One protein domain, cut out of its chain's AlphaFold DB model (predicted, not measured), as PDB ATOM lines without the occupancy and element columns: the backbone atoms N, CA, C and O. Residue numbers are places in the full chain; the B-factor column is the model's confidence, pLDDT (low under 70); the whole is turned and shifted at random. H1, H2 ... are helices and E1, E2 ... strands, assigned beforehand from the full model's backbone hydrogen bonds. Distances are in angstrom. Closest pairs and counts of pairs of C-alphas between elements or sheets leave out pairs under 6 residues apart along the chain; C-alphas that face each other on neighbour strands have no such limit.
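Overview. This is residues 4 to 75 of the 382 residues of an uncharacterized protein of Paraburkholderia sp. WSM4180 (UniProt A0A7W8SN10). With little regular structure, a small three-stranded sheet sits among long loops, and H1 sticks out as an arm. The 72 printed residues, 28 in named elements, run H1, H2, E1, E2, E3; the class is mixed and the sheet, E1 - E2 - E3, antiparallel. The whole is compact, radius of gyration of the C-alphas 12.6 A, spanning 38 by 29 by 18 A.

Along the chain. E1 is residues 41 to 43, 6.9 A; E2 50 to 53, 9.9 A; E3 72 to 74, 6.7 A, ending at C-alpha (155.433, 134.653, 128.171). H1, residues 4 to 16, 18.4 A, begins at C-alpha (161.851, 124.979, 158.579); H2 is 25 to 29, 6.0 A.

Arrangement. E1, E2 and E3 form a meander of two antiparallel hairpins. Within hydrogen-bond range are N 42 and O 51, 2.9 A, and N 52 and O 73, 2.8 A. H1 and H2 are apart, neither on the sheet; every O i to N i+4 pair in them is within range.

Size, cuts and confidence. The farthest C-alphas, of Leu 5 and Gly 67, are 38.0 A apart. Links H2 to E1 and E2 to E3 are long. The printed part has no cut; no printed residue is under 70 in pLDDT.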
ATOM      1  N   VAL A   4     161.825 123.734 159.361       85.19
ATOM      2  CA  VAL A   4     161.851 124.979 158.579       85.19
ATOM      3  C   VAL A   4     163.231 125.290 157.978       85.19
ATOM      4  O   VAL A   4     163.334 125.609 156.799       85.19
ATOM      5  N   LEU A   5     164.317 125.125 158.743       88.00
ATOM      6  CA  LEU A   5     165.682 125.345 158.236       88.00
ATOM      7  C   LEU A   5     166.067 124.293 157.194       88.00
ATOM      8  O   LEU A   5     166.802 124.580 156.251       88.00
ATOM      9  N   PHE A   6     165.555 123.075 157.364       88.94
ATOM     10  CA  PHE A   6     165.738 122.009 156.392       88.94
ATOM     11  C   PHE A   6     165.016 122.315 155.075       88.94
ATOM     12  O   PHE A   6     165.620 122.144 154.018       88.94
ATOM     13  N   LEU A   7     163.784 122.834 155.128       87.38
ATOM     14  CA  LEU A   7     163.037 123.269 153.945       87.38
ATOM     15  C   LEU A   7     163.760 124.403 153.201       87.38
ATOM     16  O   LEU A   7     164.008 124.276 152.006       87.38
ATOM     17  N   PHE A   8     164.203 125.454 153.901       88.50
ATOM     18  CA  PHE A   8     164.970 126.539 153.272       88.50
ATOM     19  C   PHE A   8     166.255 126.045 152.597       88.50
ATOM     20  O   PHE A   8     166.562 126.444 151.474       88.50
ATOM     21  N   ALA A   9     166.998 125.145 153.250       91.31
ATOM     22  CA  ALA A   9     168.205 124.569 152.668       91.31
ATOM     23  C   ALA A   9     167.911 123.733 151.409       91.31
ATOM     24  O   ALA A   9     168.725 123.723 150.487       91.31
ATOM     25  N   GLN A  10     166.766 123.047 151.349       91.75
ATOM     26  CA  GLN A  10     166.342 122.323 150.148       91.75
ATOM     27  C   GLN A  10     165.986 123.270 149.005       91.75
ATOM     28  O   GLN A  10     166.497 123.084 147.903       91.75
ATOM     29  N   THR A  11     165.187 124.305 149.265       89.50
ATOM     30  CA  THR A  11     164.821 125.313 148.258       89.50
ATOM     31  C   THR A  11     166.064 125.999 147.690       89.50
ATOM     32  O   THR A  11     166.198 126.131 146.475       89.50
ATOM     33  N   LEU A  12     167.027 126.361 148.546       92.31
ATOM     34  CA  LEU A  12     168.296 126.947 148.108       92.31
ATOM     35  C   LEU A  12     169.094 125.997 147.210       92.31
ATOM     36  O   LEU A  12     169.579 126.418 146.163       92.31
ATOM     37  N   ARG A  13     169.205 124.715 147.582       93.06
ATOM     38  CA  ARG A  13     169.891 123.708 146.756       93.06
ATOM     39  C   ARG A  13     169.194 123.492 145.416       93.06
ATOM     40  O   ARG A  13     169.882 123.333 144.415       93.06
ATOM     41  N   TRP A  14     167.860 123.502 145.391       90.44
ATOM     42  CA  TRP A  14     167.067 123.384 144.166       90.44
ATOM     43  C   TRP A  14     167.362 124.530 143.196       90.44
ATOM     44  O   TRP A  14     167.752 124.281 142.059       90.44
ATOM     45  N   VAL A  15     167.277 125.778 143.663       90.94
ATOM     46  CA  VAL A  15     167.550 126.960 142.827       90.94
ATOM     47  C   VAL A  15     169.014 127.005 142.384       90.94
ATOM     48  O   VAL A  15     169.296 127.271 141.219       90.94
ATOM     49  N   GLN A  16     169.962 126.682 143.271       92.25
ATOM     50  CA  GLN A  16     171.390 126.600 142.922       92.25
ATOM     51  C   GLN A  16     171.692 125.504 141.892       92.25
ATOM     52  O   GLN A  16     172.670 125.614 141.157       92.25
ATOM     53  N   ALA A  17     170.853 124.469 141.819       90.50
ATOM     54  CA  ALA A  17     170.917 123.440 140.789       90.50
ATOM     55  C   ALA A  17     170.220 123.846 139.472       90.50
ATOM     56  O   ALA A  17     170.158 123.032 138.553       90.50
ATOM     57  N   GLY A  18     169.704 125.078 139.360       86.06
ATOM     58  CA  GLY A  18     168.969 125.576 138.189       86.06
ATOM     59  C   GLY A  18     167.466 125.280 138.218       86.06
ATOM     60  O   GLY A  18     166.775 125.477 137.220       86.06
ATOM     61  N   GLY A  19     166.950 124.797 139.348       86.81
ATOM     62  CA  GLY A  19     165.537 124.519 139.541       86.81
ATOM     63  C   GLY A  19     164.678 125.784 139.516       86.81
ATOM     64  O   GLY A  19     165.068 126.834 140.024       86.81
ATOM     65  N   SER A  20     163.487 125.665 138.934       89.94
ATOM     66  CA  SER A  20     162.471 126.723 138.869       89.94
ATOM     67  C   SER A  20     161.189 126.283 139.577       89.94
ATOM     68  O   SER A  20     161.071 125.120 139.969       89.94
ATOM     69  N   PHE A  21     160.244 127.205 139.763       92.62
ATOM     70  CA  PHE A  21     158.983 126.943 140.459       92.62
ATOM     71  C   PHE A  21     157.790 127.165 139.541       92.62
ATOM     72  O   PHE A  21     157.810 128.063 138.703       92.62
ATOM     73  N   LEU A  22     156.764 126.339 139.726       95.06
ATOM     74  CA  LEU A  22     155.440 126.534 139.147       95.06
ATOM     75  C   LEU A  22     154.668 127.587 139.951       95.06
ATOM     76  O   LEU A  22     155.049 127.928 141.075       95.06
ATOM     77  N   TYR A  23     153.561 128.059 139.388       95.75
ATOM     78  CA  TYR A  23     152.574 128.815 140.147       95.75
ATOM     79  C   TYR A  23     152.002 127.975 141.300       95.75
ATOM     80  O   TYR A  23     151.610 126.822 141.116       95.75
ATOM     81  N   ASP A  24     151.953 128.570 142.491       95.12
ATOM     82  CA  ASP A  24     151.345 127.994 143.686       95.12
ATOM     83  C   ASP A  24     150.286 128.963 144.224       95.12
ATOM     84  O   ASP A  24     150.595 130.046 144.723       95.12
ATOM     85  N   ALA A  25     149.017 128.559 144.129       94.19
ATOM     86  CA  ALA A  25     147.888 129.378 144.565       94.19
ATOM     87  C   ALA A  25     147.870 129.631 146.083       94.19
ATOM     88  O   ALA A  25     147.356 130.656 146.531       94.19
ATOM     89  N   THR A  26     148.427 128.717 146.884       95.50
ATOM     90  CA  THR A  26     148.506 128.871 148.344       95.50
ATOM     91  C   THR A  26     149.542 129.930 148.694       95.50
ATOM     92  O   THR A  26     149.250 130.822 149.479       95.50
ATOM     93  N   PHE A  27     150.717 129.879 148.062       93.69
ATOM     94  CA  PHE A  27     151.744 130.914 148.195       93.69
ATOM     95  C   PHE A  27     151.235 132.275 147.714       93.69
ATOM     96  O   PHE A  27     151.416 133.284 148.390       93.69
ATOM     97  N   ALA A  28     150.566 132.301 146.558       94.19
ATOM     98  CA  ALA A  28     150.040 133.526 145.973       94.19
ATOM     99  C   ALA A  28     149.001 134.211 146.878       94.19
ATOM    100  O   ALA A  28     148.980 135.434 146.973       94.19
ATOM    101  N   SER A  29     148.150 133.430 147.550       93.94
ATOM    102  CA  SER A  29     147.083 133.943 148.424       93.94
ATOM    103  C   SER A  29     147.483 134.099 149.896       93.94
ATOM    104  O   SER A  29     146.663 134.561 150.692       93.94
ATOM    105  N   ASP A  30     148.720 133.756 150.268       94.56
ATOM    106  CA  ASP A  30     149.225 133.931 151.629       94.56
ATOM    107  C   ASP A  30     149.296 135.434 151.975       94.56
ATOM    108  O   ASP A  30     149.998 136.187 151.290       94.56
ATOM    109  N   PRO A  31     148.585 135.907 153.018       90.75
ATOM    110  CA  PRO A  31     148.551 137.322 153.384       90.75
ATOM    111  C   PRO A  31     149.905 137.876 153.852       90.75
ATOM    112  O   PRO A  31     150.105 139.087 153.762       90.75
ATOM    113  N   ASP A  32     150.826 137.027 154.321       90.81
ATOM    114  CA  ASP A  32     152.168 137.443 154.747       90.81
ATOM    115  C   ASP A  32     153.137 137.585 153.557       90.81
ATOM    116  O   ASP A  32     154.136 138.301 153.647       90.81
ATOM    117  N   VAL A  33     152.837 136.926 152.431       88.81
ATOM    118  CA  VAL A  33     153.582 137.047 151.166       88.81
ATOM    119  C   VAL A  33     152.987 138.159 150.302       88.81
ATOM    120  O   VAL A  33     153.714 139.002 149.774       88.81
ATOM    121  N   GLY A  34     151.659 138.168 150.170       89.69
ATOM    122  CA  GLY A  34     150.916 139.131 149.369       89.69
ATOM    123  C   GLY A  34     151.108 138.953 147.862       89.69
ATOM    124  O   GLY A  34     151.173 139.957 147.163       89.69
ATOM    125  N   GLY A  35     151.216 137.720 147.357       94.31
ATOM    126  CA  GLY A  35     151.351 137.426 145.924       94.31
ATOM    127  C   GLY A  35     152.781 137.474 145.377       94.31
ATOM    128  O   GLY A  35     153.745 137.786 146.077       94.31
ATOM    129  N   TYR A  36     152.931 137.149 144.093       96.44
ATOM    130  CA  TYR A  36     154.228 137.194 143.420       96.44
ATOM    131  C   TYR A  36     154.651 138.647 143.137       96.44
ATOM    132  O   TYR A  36     153.841 139.430 142.633       96.44
ATOM    133  N   PRO A  37     155.912 139.029 143.408       95.75
ATOM    134  CA  PRO A  37     156.406 140.373 143.117       95.75
ATOM    135  C   PRO A  37     156.629 140.589 141.616       95.75
ATOM    136  O   PRO A  37     156.785 139.626 140.852       95.75
ATOM    137  N   GLN A  38     156.686 141.849 141.181       95.69
ATOM    138  CA  GLN A  38     157.009 142.187 139.792       95.69
ATOM    139  C   GLN A  38     158.389 141.621 139.417       95.69
ATOM    140  O   GLN A  38     159.344 141.670 140.190       95.69
ATOM    141  N   GLY A  39     158.508 141.059 138.214       93.44
ATOM    142  CA  GLY A  39     159.730 140.411 137.738       93.44
ATOM    143  C   GLY A  39     159.929 138.977 138.236       93.44
ATOM    144  O   GLY A  39     160.907 138.346 137.838       93.44
ATOM    145  N   ALA A  40     159.021 138.433 139.058       94.44
ATOM    146  CA  ALA A  40     159.023 137.008 139.381       94.44
ATOM    147  C   ALA A  40     158.939 136.166 138.099       94.44
ATOM    148  O   ALA A  40     158.120 136.444 137.224       94.44
ATOM    149  N   VAL A  41     159.785 135.138 138.004       94.25
ATOM    150  CA  VAL A  41     159.800 134.205 136.874       94.25
ATOM    151  C   VAL A  41     159.297 132.851 137.349       94.25
ATOM    152  O   VAL A  41     159.878 132.262 138.262       94.25
ATOM    153  N   LEU A  42     158.228 132.367 136.726       94.38
ATOM    154  CA  LEU A  42     157.632 131.067 137.014       94.38
ATOM    155  C   LEU A  42     157.707 130.174 135.787       94.38
ATOM    156  O   LEU A  42     157.572 130.630 134.655       94.38
ATOM    157  N   LEU A  43     157.928 128.889 136.018       92.31
ATOM    158  CA  LEU A  43     157.798 127.870 134.995       92.31
ATOM    159  C   LEU A  43     156.304 127.644 134.737       92.31
ATOM    160  O   LEU A  43     155.512 127.605 135.680       92.31
ATOM    161  N   ASN A  44     155.918 127.497 133.475       90.12
ATOM    162  CA  ASN A  44     154.544 127.144 133.140       90.12
ATOM    163  C   ASN A  44     154.216 125.712 133.603       90.12
ATOM    164  O   ASN A  44     155.098 124.854 133.717       90.12
ATOM    165  N   ALA A  45     152.935 125.419 133.819       90.31
ATOM    166  CA  ALA A  45     152.456 124.108 134.264       90.31
ATOM    167  C   ALA A  45     152.882 122.947 133.342       90.31
ATOM    168  O   ALA A  45     153.014 121.807 133.787       90.31
ATOM    169  N   ALA A  46     153.128 123.234 132.060       86.44
ATOM    170  CA  ALA A  46     153.575 122.268 131.057       86.44
ATOM    171  C   ALA A  46     155.102 122.035 131.030       86.44
ATOM    172  O   ALA A  46     155.572 121.222 130.232       86.44
ATOM    173  N   LEU A  47     155.874 122.726 131.878       86.25
ATOM    174  CA  LEU A  47     157.341 122.654 131.961       86.25
ATOM    175  C   LEU A  47     158.053 122.977 130.632       86.25
ATOM    176  O   LEU A  47     159.158 122.510 130.360       86.25
ATOM    177  N   SER A  48     157.392 123.759 129.787       82.94
ATOM    178  CA  SER A  48     157.749 124.049 128.401       82.94
ATOM    179  C   SER A  48     158.042 125.527 128.150       82.94
ATOM    180  O   SER A  48     158.292 125.912 127.011       82.94
ATOM    181  N   GLY A  49     158.010 126.365 129.182       87.75
ATOM    182  CA  GLY A  49     158.155 127.806 129.041       87.75
ATOM    183  C   GLY A  49     158.172 128.522 130.380       87.75
ATOM    184  O   GLY A  49     157.893 127.926 131.419       87.75
ATOM    185  N   PHE A  50     158.484 129.812 130.339       91.12
ATOM    186  CA  PHE A  50     158.510 130.671 131.516       91.12
ATOM    187  C   PHE A  50     157.566 131.855 131.354       91.12
ATOM    188  O   PHE A  50     157.421 132.417 130.266       91.12
ATOM    189  N   TRP A  51     156.979 132.256 132.470       93.75
ATOM    190  CA  TRP A  51     156.195 133.465 132.640       93.75
ATOM    191  C   TRP A  51     157.002 134.476 133.442       93.75
ATOM    192  O   TRP A  51     157.597 134.114 134.455       93.75
ATOM    193  N   ILE A  52     157.001 135.742 133.023       94.06
ATOM    194  CA  ILE A  52     157.507 136.855 133.825       94.06
ATOM    195  C   ILE A  52     156.343 137.703 134.325       94.06
ATOM    196  O   ILE A  52     155.482 138.129 133.551       94.06
ATOM    197  N   ASN A  53     156.320 137.947 135.629       95.75
ATOM    198  CA  ASN A  53     155.341 138.815 136.251       95.75
ATOM    199  C   ASN A  53     155.658 140.281 135.938       95.75
ATOM    200  O   ASN A  53     156.805 140.719 136.009       95.75
ATOM    201  N   THR A  54     154.637 141.066 135.641       95.25
ATOM    202  CA  THR A  54     154.743 142.480 135.265       95.25
ATOM    203  C   THR A  54     154.064 143.413 136.254       95.25
ATOM    204  O   THR A  54     154.201 144.627 136.106       95.25
ATOM    205  N   VAL A  55     153.401 142.879 137.281       95.69
ATOM    206  CA  VAL A  55     152.724 143.661 138.323       95.69
ATOM    207  C   VAL A  55     153.159 143.201 139.710       95.69
ATOM    208  O   VAL A  55     153.517 142.046 139.900       95.69
ATOM    209  N   GLU A  56     153.143 144.098 140.688       96.38
ATOM    210  CA  GLU A  56     153.380 143.713 142.082       96.38
ATOM    211  C   GLU A  56     152.185 142.954 142.659       96.38
ATOM    212  O   GLU A  56     151.051 143.138 142.211       96.38
ATOM    213  N   HIS A  57     152.440 142.138 143.683       95.19
ATOM    214  CA  HIS A  57     151.409 141.408 144.424       95.19
ATOM    215  C   HIS A  57     150.488 140.552 143.538       95.19
ATOM    216  O   HIS A  57     149.278 140.471 143.760       95.19
ATOM    217  N   ASN A  58     151.041 139.930 142.494       96.19
ATOM    218  CA  ASN A  58     150.241 139.187 141.534       96.19
ATOM    219  C   ASN A  58     149.779 137.853 142.129       96.19
ATOM    220  O   ASN A  58     150.590 136.975 142.429       96.19
ATOM    221  N   VAL A  59     148.465 137.709 142.281       95.50
ATOM    222  CA  VAL A  59     147.818 136.494 142.794       95.50
ATOM    223  C   VAL A  59     147.160 135.660 141.698       95.50
ATOM    224  O   VAL A  59     146.470 134.690 141.989       95.50
ATOM    225  N   THR A  60     147.298 136.076 140.441       96.00
ATOM    226  CA  THR A  60     146.661 135.397 139.315       96.00
ATOM    227  C   THR A  60     147.526 134.259 138.795       96.00
ATOM    228  O   THR A  60     148.755 134.355 138.791       96.00
ATOM    229  N   ASP A  61     146.878 133.190 138.338       95.25
ATOM    230  CA  ASP A  61     147.550 132.049 137.722       95.25
ATOM    231  C   ASP A  61     147.961 132.404 136.277       95.25
ATOM    232  O   ASP A  61     147.080 132.699 135.459       95.25
ATOM    233  N   PRO A  62     149.265 132.394 135.937       94.69
ATOM    234  CA  PRO A  62     149.730 132.678 134.580       94.69
ATOM    235  C   PRO A  62     149.228 131.686 133.522       94.69
ATOM    236  O   PRO A  62     149.172 132.037 132.346       94.69
ATOM    237  N   ASP A  63     148.866 130.462 133.914       93.56
ATOM    238  CA  ASP A  63     148.375 129.419 133.010       93.56
ATOM    239  C   ASP A  63     146.832 129.382 132.934       93.56
ATOM    240  O   ASP A  63     146.246 128.497 132.298       93.56
ATOM    241  N   ALA A  64     146.147 130.354 133.552       92.94
ATOM    242  CA  ALA A  64     144.693 130.445 133.523       92.94
ATOM    243  C   ALA A  64     144.158 130.676 132.096       92.94
ATOM    244  O   ALA A  64     144.484 131.651 131.419       92.94
ATOM    245  N   THR A  65     143.269 129.787 131.645       88.75
ATOM    246  CA  THR A  65     142.663 129.828 130.295       88.75
ATOM    247  C   THR A  65     141.355 130.620 130.228       88.75
ATOM    248  O   THR A  65     140.794 130.815 129.152       88.75
ATOM    249  N   ASP A  66     140.870 131.100 131.370       87.44
ATOM    250  CA  ASP A  66     139.617 131.845 131.535       87.44
ATOM    251  C   ASP A  66     139.792 133.372 131.392       87.44
ATOM    252  O   ASP A  66     138.857 134.136 131.633       87.44
ATOM    253  N   GLY A  67     140.984 133.820 130.981       80.25
ATOM    254  CA  GLY A  67     141.328 135.235 130.823       80.25
ATOM    255  C   GLY A  67     141.813 135.919 132.106       80.25
ATOM    256  O   GLY A  67     142.083 137.121 132.075       80.25
ATOM    257  N   ASN A  68     141.965 135.183 133.213       87.31
ATOM    258  CA  ASN A  68     142.459 135.731 134.477       87.31
ATOM    259  C   ASN A  68     143.990 135.761 134.608       87.31
ATOM    260  O   ASN A  68     144.462 136.254 135.622       87.31
ATOM    261  N   ALA A  69     144.765 135.324 133.606       91.75
ATOM    262  CA  ALA A  69     146.241 135.334 133.599       91.75
ATOM    263  C   ALA A  69     146.869 136.747 133.475       91.75
ATOM    264  O   ALA A  69     147.816 136.987 132.723       91.75
ATOM    265  N   GLN A  70     146.306 137.728 134.173       92.75
ATOM    266  CA  GLN A  70     146.679 139.132 134.064       92.75
ATOM    267  C   GLN A  70     148.059 139.403 134.671       92.75
ATOM    268  O   GLN A  70     148.465 138.823 135.671       92.75
ATOM    269  N   GLY A  71     148.793 140.338 134.072       92.81
ATOM    270  CA  GLY A  71     150.100 140.732 134.590       92.81
ATOM    271  C   GLY A  71     151.218 139.720 134.327       92.81
ATOM    272  O   GLY A  71     152.317 139.933 134.822       92.81
ATOM    273  N   TRP A  72     151.003 138.685 133.515       93.69
ATOM    274  CA  TRP A  72     152.044 137.744 133.103       93.69
ATOM    275  C   TRP A  72     152.399 137.913 131.623       93.69
ATOM    276  O   TRP A  72     151.525 138.087 130.775       93.69
ATOM    277  N   LEU A  73     153.692 137.856 131.298       91.56
ATOM    278  CA  LEU A  73     154.187 137.802 129.919       91.56
ATOM    279  C   LEU A  73     154.938 136.498 129.685       91.56
ATOM    280  O   LEU A  73     155.779 136.109 130.494       91.56
ATOM    281  N   SER A  74     154.665 135.834 128.564       90.50
ATOM    282  CA  SER A  74     155.433 134.653 128.171       90.50
ATOM    283  C   SER A  74     156.835 135.068 127.729       90.50
ATOM    284  O   SER A  74     157.011 136.063 127.020       90.50
ATOM    285  N   MET A  75     157.836 134.298 128.144       90.62
ATOM    286  CA  MET A  75     159.207 134.421 127.650       90.62
ATOM    287  C   MET A  75     159.447 133.596 126.381       90.62
ATOM    288  O   MET A  75     160.505 133.728 125.767       90.62
TER     289      MET A  75